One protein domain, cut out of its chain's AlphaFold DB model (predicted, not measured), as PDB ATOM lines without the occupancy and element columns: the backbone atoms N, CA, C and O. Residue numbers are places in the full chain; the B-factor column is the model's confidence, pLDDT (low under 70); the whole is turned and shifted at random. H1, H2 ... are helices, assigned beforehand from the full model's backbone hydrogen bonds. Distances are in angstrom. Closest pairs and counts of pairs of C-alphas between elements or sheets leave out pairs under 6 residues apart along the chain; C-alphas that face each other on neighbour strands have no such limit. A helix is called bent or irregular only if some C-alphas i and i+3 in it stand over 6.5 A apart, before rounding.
ATOM      1  N   GLU A  72      31.295  53.729  29.331       84.88
ATOM      2  CA  GLU A  72      32.120  53.556  28.134       84.88
ATOM      3  C   GLU A  72      31.690  52.351  27.299       84.88
ATOM      4  O   GLU A  72      31.907  52.350  26.095       84.88
ATOM      5  N   PHE A  73      31.069  51.338  27.901       84.38
ATOM      6  CA  PHE A  73      30.580  50.130  27.225       84.38
ATOM      7  C   PHE A  73      29.054  50.070  27.150       84.38
ATOM      8  O   PHE A  73      28.507  49.159  26.527       84.38
ATOM      9  N   ASN A  74      28.366  51.026  27.773       80.75
ATOM     10  CA  ASN A  74      26.927  51.148  27.674       80.75
ATOM     11  C   ASN A  74      26.577  51.683  26.279       80.75
ATOM     12  O   ASN A  74      26.935  52.803  25.915       80.75
ATOM     13  N   VAL A  75      25.929  50.850  25.473       73.94
ATOM     14  CA  VAL A  75      25.382  51.247  24.176       73.94
ATOM     15  C   VAL A  75      23.889  51.008  24.196       73.94
ATOM     16  O   VAL A  75      23.418  50.039  24.795       73.94
ATOM     17  N   ASP A  76      23.145  51.875  23.524       71.50
ATOM     18  CA  ASP A  76      21.708  51.708  23.394       71.50
ATOM     19  C   ASP A  76      21.403  50.533  22.455       71.50
ATOM     20  O   ASP A  76      21.536  50.621  21.232       71.50
ATOM     21  N   ARG A  77      21.026  49.399  23.051       72.25
ATOM     22  CA  ARG A  77      20.720  48.156  22.331       72.25
ATOM     23  C   ARG A  77      19.279  48.104  21.829       72.25
ATOM     24  O   ARG A  77      18.919  47.122  21.183       72.25
ATOM     25  N   THR A  78      18.465  49.121  22.122       72.31
ATOM     26  CA  THR A  78      17.065  49.186  21.678       72.31
ATOM     27  C   THR A  78      16.949  49.484  20.181       72.31
ATOM     28  O   THR A  78      15.961  49.109  19.553       72.31
ATOM     29  N   GLN A  79      17.979  50.083  19.573       72.69
ATOM     30  CA  GLN A  79      17.993  50.379  18.142       72.69
ATOM     31  C   GLN A  79      18.398  49.149  17.314       72.69
ATOM     32  O   GLN A  79      19.506  48.656  17.493       72.69
ATOM     33  N   PRO A  80      17.608  48.681  16.336       69.75
ATOM     34  CA  PRO A  80      17.896  47.443  15.595       69.75
ATOM     35  C   PRO A  80      19.276  47.408  14.901       69.75
ATOM     36  O   PRO A  80      19.893  46.346  14.813       69.75
ATOM     37  N   ASP A  81      19.823  48.559  14.497       72.62
ATOM     38  CA  ASP A  81      21.134  48.676  13.838       72.62
ATOM     39  C   ASP A  81      22.261  49.189  14.755       72.62
ATOM     40  O   ASP A  81      23.308  49.619  14.266       72.62
ATOM     41  N   TRP A  82      22.094  49.142  16.084       71.25
ATOM     42  CA  TRP A  82      23.109  49.632  17.033       71.25
ATOM     43  C   TRP A  82      24.492  49.010  16.777       71.25
ATOM     44  O   TRP A  82      25.509  49.699  16.794       71.25
ATOM     45  N   HIS A  83      24.519  47.718  16.447       70.50
ATOM     46  CA  HIS A  83      25.729  46.929  16.206       70.50
ATOM     47  C   HIS A  83      26.460  47.311  14.910       70.50
ATOM     48  O   HIS A  83      27.650  47.034  14.776       70.50
ATOM     49  N   LYS A  84      25.761  47.951  13.964       71.06
ATOM     50  CA  LYS A  84      26.347  48.493  12.729       71.06
ATOM     51  C   LYS A  84      26.830  49.925  12.892       71.06
ATOM     52  O   LYS A  84      27.594  50.381  12.057       71.06
ATOM     53  N   LYS A  85      26.364  50.637  13.920       70.06
ATOM     54  CA  LYS A  85      26.717  52.039  14.182       70.06
ATOM     55  C   LYS A  85      27.784  52.181  15.259       70.06
ATOM     56  O   LYS A  85      28.571  53.115  15.213       70.06
ATOM     57  N   GLN A  86      27.810  51.276  16.235       72.75
ATOM     58  CA  GLN A  86      28.706  51.369  17.380       72.75
ATOM     59  C   GLN A  86      29.409  50.048  17.659       72.75
ATOM     60  O   GLN A  86      28.787  49.005  17.860       72.75
ATOM     61  N   TYR A  87      30.733  50.123  17.759       81.50
ATOM     62  CA  TYR A  87      31.544  49.022  18.241       81.50
ATOM     63  C   TYR A  87      31.751  49.142  19.758       81.50
ATOM     64  O   TYR A  87      32.501  49.998  20.226       81.50
ATOM     65  N   ILE A  88      31.073  48.286  20.537       84.12
ATOM     66  CA  ILE A  88      31.156  48.278  22.015       84.12
ATOM     67  C   ILE A  88      32.595  48.061  22.489       84.12
ATOM     68  O   ILE A  88      33.046  48.698  23.435       84.12
ATOM     69  N   TRP A  89      33.324  47.163  21.828       87.19
ATOM     70  CA  TRP A  89      34.671  46.754  22.232       87.19
ATOM     71  C   TRP A  89      35.765  47.586  21.552       87.19
ATOM     72  O   TRP A  89      36.862  47.081  21.308       87.19
ATOM     73  N   ALA A  90      35.471  48.846  21.222       87.25
ATOM     74  CA  ALA A  90      36.446  49.753  20.631       87.25
ATOM     75  C   ALA A  90      37.638  49.970  21.585       87.25
ATOM     76  O   ALA A  90      37.413  50.195  22.778       87.25
ATOM     77  N   PRO A  91      38.892  49.944  21.089       88.44
ATOM     78  CA  PRO A  91      40.087  50.148  21.913       88.44
ATOM     79  C   PRO A  91      40.022  51.421  22.775       88.44
ATOM     80  O   PRO A  91      40.342  51.388  23.957       88.44
ATOM     81  N   GLU A  92      39.515  52.522  22.220       87.25
ATOM     82  CA  GLU A  92      39.361  53.807  22.920       87.25
ATOM     83  C   GLU A  92      38.459  53.719  24.157       87.25
ATOM     84  O   GLU A  92      38.731  54.356  25.174       87.25
ATOM     85  N   ARG A  93      37.402  52.894  24.109       89.44
ATOM     86  CA  ARG A  93      36.499  52.685  25.252       89.44
ATOM     87  C   ARG A  93      37.229  51.998  26.407       89.44
ATOM     88  O   ARG A  93      36.988  52.345  27.560       89.44
ATOM     89  N   PHE A  94      38.162  51.088  26.110       90.00
ATOM     90  CA  PHE A  94      39.027  50.488  27.129       90.00
ATOM     91  C   PHE A  94      39.974  51.517  27.746       90.00
ATOM     92  O   PHE A  94      40.087  51.547  28.967       90.00
ATOM     93  N   VAL A  95      40.594  52.386  26.942       90.69
ATOM     94  CA  VAL A  95      41.476  53.454  27.451       90.69
ATOM     95  C   VAL A  95      40.712  54.392  28.383       90.69
ATOM     96  O   VAL A  95      41.091  54.518  29.546       90.69
ATOM     97  N   LYS A  96      39.576  54.945  27.932       90.81
ATOM     98  CA  LYS A  96      38.724  55.837  28.743       90.81
ATOM     99  C   LYS A  96      38.261  55.159  30.042       90.81
ATOM    100  O   LYS A  96      38.244  55.783  31.103       90.81
ATOM    101  N   TYR A  97      37.917  53.869  29.982       90.88
ATOM    102  CA  TYR A  97      37.513  53.108  31.165       90.88
ATOM    103  C   TYR A  97      38.665  52.907  32.157       90.88
ATOM    104  O   TYR A  97      38.475  53.122  33.354       90.88
ATOM    105  N   VAL A  98      39.855  52.535  31.673       91.06
ATOM    106  CA  VAL A  98      41.044  52.357  32.517       91.06
ATOM    107  C   VAL A  98      41.463  53.676  33.148       91.06
ATOM    108  O   VAL A  98      41.735  53.696  34.340       91.06
ATOM    109  N   GLU A  99      41.458  54.779  32.405       90.75
ATOM    110  CA  GLU A  99      41.805  56.099  32.941       90.75
ATOM    111  C   GLU A  99      40.874  56.542  34.068       90.75
ATOM    112  O   GLU A  99      41.334  57.077  35.075       90.75
ATOM    113  N   ARG A 100      39.569  56.289  33.926       91.06
ATOM    114  CA  ARG A 100      38.583  56.670  34.940       91.06
ATOM    115  C   ARG A 100      38.584  55.736  36.152       91.06
ATOM    116  O   ARG A 100      38.483  56.208  37.278       91.06
ATOM    117  N   CYS A 101      38.655  54.424  35.926       90.62
ATOM    118  CA  CYS A 101      38.421  53.396  36.947       90.62
ATOM    119  C   CYS A 101      39.696  52.630  37.346       90.62
ATOM    120  O   CYS A 101      39.604  51.540  37.908       90.62
ATOM    121  N   GLU A 102      40.890  53.176  37.086       90.19
ATOM    122  CA  GLU A 102      42.183  52.509  37.312       90.19
ATOM    123  C   GLU A 102      42.285  51.856  38.701       90.19
ATOM    124  O   GLU A 102      42.637  50.683  38.823       90.19
ATOM    125  N   LYS A 103      41.946  52.609  39.755       88.00
ATOM    126  CA  LYS A 103      42.037  52.149  41.150       88.00
ATOM    127  C   LYS A 103      41.109  50.966  41.431       88.00
ATOM    128  O   LYS A 103      41.524  49.997  42.062       88.00
ATOM    129  N   GLU A 104      39.875  51.029  40.937       89.31
ATOM    130  CA  GLU A 104      38.880  49.965  41.102       89.31
ATOM    131  C   GLU A 104      39.303  48.700  40.356       89.31
ATOM    132  O   GLU A 104      39.234  47.598  40.898       89.31
ATOM    133  N   ILE A 105      39.808  48.858  39.130       89.69
ATOM    134  CA  ILE A 105      40.282  47.746  38.305       89.69
ATOM    135  C   ILE A 105      41.467  47.044  38.979       89.69
ATOM    136  O   ILE A 105      41.488  45.816  39.060       89.69
ATOM    137  N   LYS A 106      42.428  47.805  39.516       90.38
ATOM    138  CA  LYS A 106      43.563  47.263  40.282       90.38
ATOM    139  C   LYS A 106      43.113  46.469  41.505       90.38
ATOM    140  O   LYS A 106      43.641  45.383  41.748       90.38
ATOM    141  N   ALA A 107      42.127  46.984  42.241       88.69
ATOM    142  CA  ALA A 107      41.554  46.297  43.393       88.69
ATOM    143  C   ALA A 107      40.849  44.991  42.984       88.69
ATOM    144  O   ALA A 107      41.112  43.944  43.570       88.69
ATOM    145  N   GLN A 108      40.026  45.015  41.930       86.75
ATOM    146  CA  GLN A 108      39.320  43.827  41.430       86.75
ATOM    147  C   GLN A 108      40.264  42.756  40.864       86.75
ATOM    148  O   GLN A 108      40.031  41.560  41.037       86.75
ATOM    149  N   LEU A 109      41.353  43.168  40.208       87.25
ATOM    150  CA  LEU A 109      42.389  42.257  39.714       87.25
ATOM    151  C   LEU A 109      43.356  41.798  40.816       87.25
ATOM    152  O   LEU A 109      44.188  40.923  40.567       87.25
ATOM    153  N   ASN A 110      43.203  42.331  42.034       86.56
ATOM    154  CA  ASN A 110      44.055  42.091  43.195       86.56
ATOM    155  C   ASN A 110      45.545  42.336  42.891       86.56
ATOM    156  O   ASN A 110      46.413  41.576  43.319       86.56
ATOM    157  N   ASN A 111      45.833  43.372  42.097       84.06
ATOM    158  CA  ASN A 111      47.191  43.766  41.736       84.06
ATOM    159  C   ASN A 111      47.323  45.302  41.733       84.06
ATOM    160  O   ASN A 111      47.079  45.947  40.708       84.06
ATOM    161  N   PRO A 112      47.703  45.907  42.874       80.69
ATOM    162  CA  PRO A 112      47.787  47.359  43.022       80.69
ATOM    163  C   PRO A 112      48.963  47.995  42.268       80.69
ATOM    164  O   PRO A 112      48.930  49.196  42.011       80.69
ATOM    165  N   GLN A 113      49.980  47.211  41.896       85.31
ATOM    166  CA  GLN A 113      51.203  47.706  41.249       85.31
ATOM    167  C   GLN A 113      51.152  47.663  39.719       85.31
ATOM    168  O   GLN A 113      52.086  48.110  39.063       85.31
ATOM    169  N   MET A 114      50.064  47.154  39.140       85.75
ATOM    170  CA  MET A 114      49.903  47.121  37.689       85.75
ATOM    171  C   MET A 114      49.993  48.520  37.077       85.75
ATOM    172  O   MET A 114      49.401  49.486  37.572       85.75
ATOM    173  N   THR A 115      50.681  48.612  35.952       90.31
ATOM    174  CA  THR A 115      50.723  49.818  35.127       90.31
ATOM    175  C   THR A 115      49.485  49.910  34.227       90.31
ATOM    176  O   THR A 115      48.813  48.913  33.958       90.31
ATOM    177  N   LYS A 116      49.161  51.110  33.728       88.25
ATOM    178  CA  LYS A 116      48.034  51.299  32.791       88.25
ATOM    179  C   LYS A 116      48.121  50.397  31.545       88.25
ATOM    180  O   LYS A 116      47.099  49.798  31.215       88.25
ATOM    181  N   PRO A 117      49.288  50.240  30.883       89.00
ATOM    182  CA  PRO A 117      49.426  49.309  29.761       89.00
ATOM    183  C   PRO A 117      49.111  47.862  30.148       89.00
ATOM    184  O   PRO A 117      48.362  47.192  29.448       89.00
ATOM    185  N   GLU A 118      49.583  47.399  31.308       89.56
ATOM    186  CA  GLU A 118      49.291  46.038  31.772       89.56
ATOM    187  C   GLU A 118      47.810  45.822  32.076       89.56
ATOM    188  O   GLU A 118      47.283  44.739  31.823       89.56
ATOM    189  N   ILE A 119      47.126  46.843  32.604       90.88
ATOM    190  CA  ILE A 119      45.676  46.797  32.801       90.88
ATOM    191  C   ILE A 119      44.971  46.685  31.452       90.88
ATOM    192  O   ILE A 119      44.055  45.875  31.304       90.88
ATOM    193  N   LEU A 120      45.386  47.486  30.469       91.12
ATOM    194  CA  LEU A 120      44.818  47.438  29.127       91.12
ATOM    195  C   LEU A 120      45.019  46.062  28.498       91.12
ATOM    196  O   LEU A 120      44.047  45.497  28.006       91.12
ATOM    197  N   ASP A 121      46.210  45.476  28.591       90.62
ATOM    198  CA  ASP A 121      46.468  44.121  28.100       90.62
ATOM    199  C   ASP A 121      45.623  43.074  28.831       90.62
ATOM    200  O   ASP A 121      45.004  42.210  28.202       90.62
ATOM    201  N   ALA A 122      45.533  43.170  30.160       90.25
ATOM    202  CA  ALA A 122      44.724  42.270  30.972       90.25
ATOM    203  C   ALA A 122      43.244  42.319  30.562       90.25
ATOM    204  O   ALA A 122      42.631  41.269  30.360       90.25
ATOM    205  N   LEU A 123      42.668  43.511  30.389       88.94
ATOM    206  CA  LEU A 123      41.256  43.699  30.039       88.94
ATOM    207  C   LEU A 123      40.954  43.412  28.563       88.94
ATOM    208  O   LEU A 123      39.898  42.850  28.234       88.94
ATOM    209  N   CYS A 124      41.869  43.794  27.674       87.56
ATOM    210  CA  CYS A 124      41.696  43.780  26.229       87.56
ATOM    211  C   CYS A 124      42.232  42.483  25.619       87.56
ATOM    212  O   CYS A 124      43.243  42.447  24.925       87.56
ATOM    213  N   PHE A 125      41.535  41.379  25.901       84.56
ATOM    214  CA  PHE A 125      41.776  40.073  25.268       84.56
ATOM    215  C   PHE A 125      43.226  39.545  25.375       84.56
ATOM    216  O   PHE A 125      43.610  38.657  24.614       84.56
ATOM    217  N   GLY A 126      44.009  40.048  26.335       84.88
ATOM    218  CA  GLY A 126      45.384  39.634  26.606       84.88
ATOM    219  C   GLY A 126      46.452  40.449  25.873       84.88
ATOM    220  O   GLY A 126      47.625  40.289  26.196       84.88
ATOM    221  N   ASN A 127      46.076  41.284  24.899       88.69
ATOM    222  CA  ASN A 127      46.994  42.161  24.174       88.69
ATOM    223  C   ASN A 127      46.218  43.325  23.542       88.69
ATOM    224  O   ASN A 127      45.470  43.145  22.573       88.69
ATOM    225  N   PHE A 128      46.403  44.520  24.097       90.31
ATOM    226  CA  PHE A 128      45.696  45.716  23.665       90.31
ATOM    227  C   PHE A 128      46.128  46.181  22.270       90.31
ATOM    228  O   PHE A 128      45.276  46.507  21.441       90.31
ATOM    229  N   GLU A 129      47.429  46.168  21.980       89.06
ATOM    230  CA  GLU A 129      47.965  46.614  20.689       89.06
ATOM    231  C   GLU A 129      47.497  45.714  19.536       89.06
ATOM    232  O   GLU A 129      47.039  46.202  18.501       89.06
ATOM    233  N   GLU A 130      47.505  44.394  19.726       89.75
ATOM    234  CA  GLU A 130      46.981  43.435  18.747       89.75
ATOM    235  C   GLU A 130      45.488  43.677  18.482       89.75
ATOM    236  O   GLU A 130      45.044  43.675  17.329       89.75
ATOM    237  N   HIS A 131      44.706  43.935  19.536       89.25
ATOM    238  CA  HIS A 131      43.285  44.258  19.403       89.25
ATOM    239  C   HIS A 131      43.055  45.579  18.667       89.25
ATOM    240  O   HIS A 131      42.169  45.666  17.809       89.25
ATOM    241  N   LYS A 132      43.863  46.601  18.961       88.81
ATOM    242  CA  LYS A 132      43.819  47.907  18.301       88.81
ATOM    243  C   LYS A 132      44.108  47.783  16.809       88.81
ATOM    244  O   LYS A 132      43.298  48.233  16.000       88.81
ATOM    245  N   LEU A 133      45.200  47.115  16.440       90.12
ATOM    246  CA  LEU A 133      45.574  46.877  15.043       90.12
ATOM    247  C   LEU A 133      44.495  46.092  14.293       90.12
ATOM    248  O   LEU A 133      44.094  46.475  13.193       90.12
ATOM    249  N   LYS A 134      43.970  45.031  14.912       87.81
ATOM    250  CA  LYS A 134      42.901  44.220  14.326       87.81
ATOM    251  C   LYS A 134      41.611  45.014  14.141       87.81
ATOM    252  O   LYS A 134      40.964  44.890  13.106       87.81
ATOM    253  N   SER A 135      41.237  45.832  15.120       86.62
ATOM    254  CA  SER A 135      40.041  46.672  15.031       86.62
ATOM    255  C   SER A 135      40.186  47.702  13.907       86.62
ATOM    256  O   SER A 135      39.291  47.805  13.072       86.62
ATOM    257  N   LEU A 136      41.346  48.361  13.796       86.94
ATOM    258  CA  LEU A 136      41.649  49.287  12.697       86.94
ATOM    259  C   LEU A 136      41.587  48.603  11.327       86.94
ATOM    260  O   LEU A 136      41.025  49.158  10.384       86.94
ATOM    261  N   GLN A 137      42.132  47.391  11.208       87.81
ATOM    262  CA  GLN A 137      42.049  46.613   9.975       87.81
ATOM    263  C   GLN A 137      40.593  46.291   9.611       87.81
ATOM    264  O   GLN A 137      40.187  46.482   8.470       87.81
ATOM    265  N   LEU A 138      39.786  45.850  10.576       86.00
ATOM    266  CA  LEU A 138      38.382  45.518  10.336       86.00
ATOM    267  C   LEU A 138      37.529  46.744   9.977       86.00
ATOM    268  O   LEU A 138      36.584  46.605   9.204       86.00
ATOM    269  N   VAL A 139      37.866  47.929  10.497       86.00
ATOM    270  CA  VAL A 139      37.262  49.200  10.066       86.00
ATOM    271  C   VAL A 139      37.624  49.498   8.611       86.00
ATOM    272  O   VAL A 139      36.736  49.791   7.815       86.00
ATOM    273  N   LYS A 140      38.901  49.350   8.228       85.38
ATOM    274  CA  LYS A 140      39.345  49.518   6.829       85.38
ATOM    275  C   LYS A 140      38.664  48.536   5.873       85.38
ATOM    276  O   LYS A 140      38.347  48.898   4.748       85.38
ATOM    277  N   GLU A 141      38.415  47.309   6.323       85.88
ATOM    278  CA  GLU A 141      37.691  46.279   5.567       85.88
ATOM    279  C   GLU A 141      36.161  46.484   5.556       85.88
ATOM    280  O   GLU A 141      35.446  45.672   4.970       85.88
ATOM    281  N   GLY A 142      35.634  47.516   6.229       80.06
ATOM    282  CA  GLY A 142      34.194  47.790   6.328       80.06
ATOM    283  C   GLY A 142      33.410  46.779   7.176       80.06
ATOM    284  O   GLY A 142      32.181  46.766   7.150       80.06
TER     285      GLY A 142
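AT A GLANCE: This is residues 72 to 142 of the 150 residues of an uncharacterized protein of Bacteroidetes bacterium RIFCSPLOWO2_12_FULL_35_15 (UniProt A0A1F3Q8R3). A kinked helix, H2, and a short helix, H3, cross each other to make a small head, and from it two arms reach away with an open gap between them. One arm is the helix H4; the other is the thin stretch of residues 72 to 90, which runs out from beside H2, turns through the tiny H1 and comes back to H2. The printed part has 71 residues, with four named helices in the order H1, H2, H3, H4 and no named strand; the class is all helix. It is only just loose, close to compact, with a radius of gyration of the C-alphas of 13.8 A, and its outline is only just flat, spanning 40 by 27 by 15 A.

IN THESE COORDINATES: The printed part begins at Glu 72, C-alpha at (32.120, 53.556, 28.134). Residues 72 to 81 precede H1, residues 82 to 85. H2, residues 91 to 108, is the longest helix by residues and measures 20.5 A from C-alpha 91 at (40.087, 50.148, 21.913) to C-alpha 108. It is irregular, with C-alphas 100 and 103 8.4 A apart, and has a kink of 88 degrees near residue 101. H3, residues 116 to 123, measures 10.5 A. H4, residues 128 to 140, measures 18.4 A and ends with C-alpha 140 at (39.345, 49.518, 6.829).

HOW THE PARTS SIT: H2 and H3 touch, with the C-alphas of Phe 94 and Leu 120 closest at 6.8 A, and their lines are about perpendicular at 88 degrees; the line of H2 is a rough one. H4 touches H3 with residues 128 to 129 alone; the closest C-alphas are those of Asp 121 and Phe 128, 4.8 A apart. Their lines stand at 71 degrees, only just about perpendicular. H2 touches H4 with residue 91 alone, the closest C-alphas being those of Pro 91 and Lys 132 at 5.7 A. H2 and H4 run opposite ways at a shallow tilt of 25 degrees. H1 touches no helix and is apart from H2, H3 and H4. In H3 and H4 every O i to N i+4 pair is within hydrogen-bond range, in H2 12 of 14 are, and H1 is too short for such a pair.

THE WHOLE: The two C-alphas farthest apart are those of Pro 80 and Gln 113, at 42.0 A. The printed part has no cut. The links H1 to H2 and H3 to H4 are tight, H2 to H3 is short, and no link is long. The mean pLDDT of the printed part is 85.1; residue 80 is under 70, and H1 has a mean of 71.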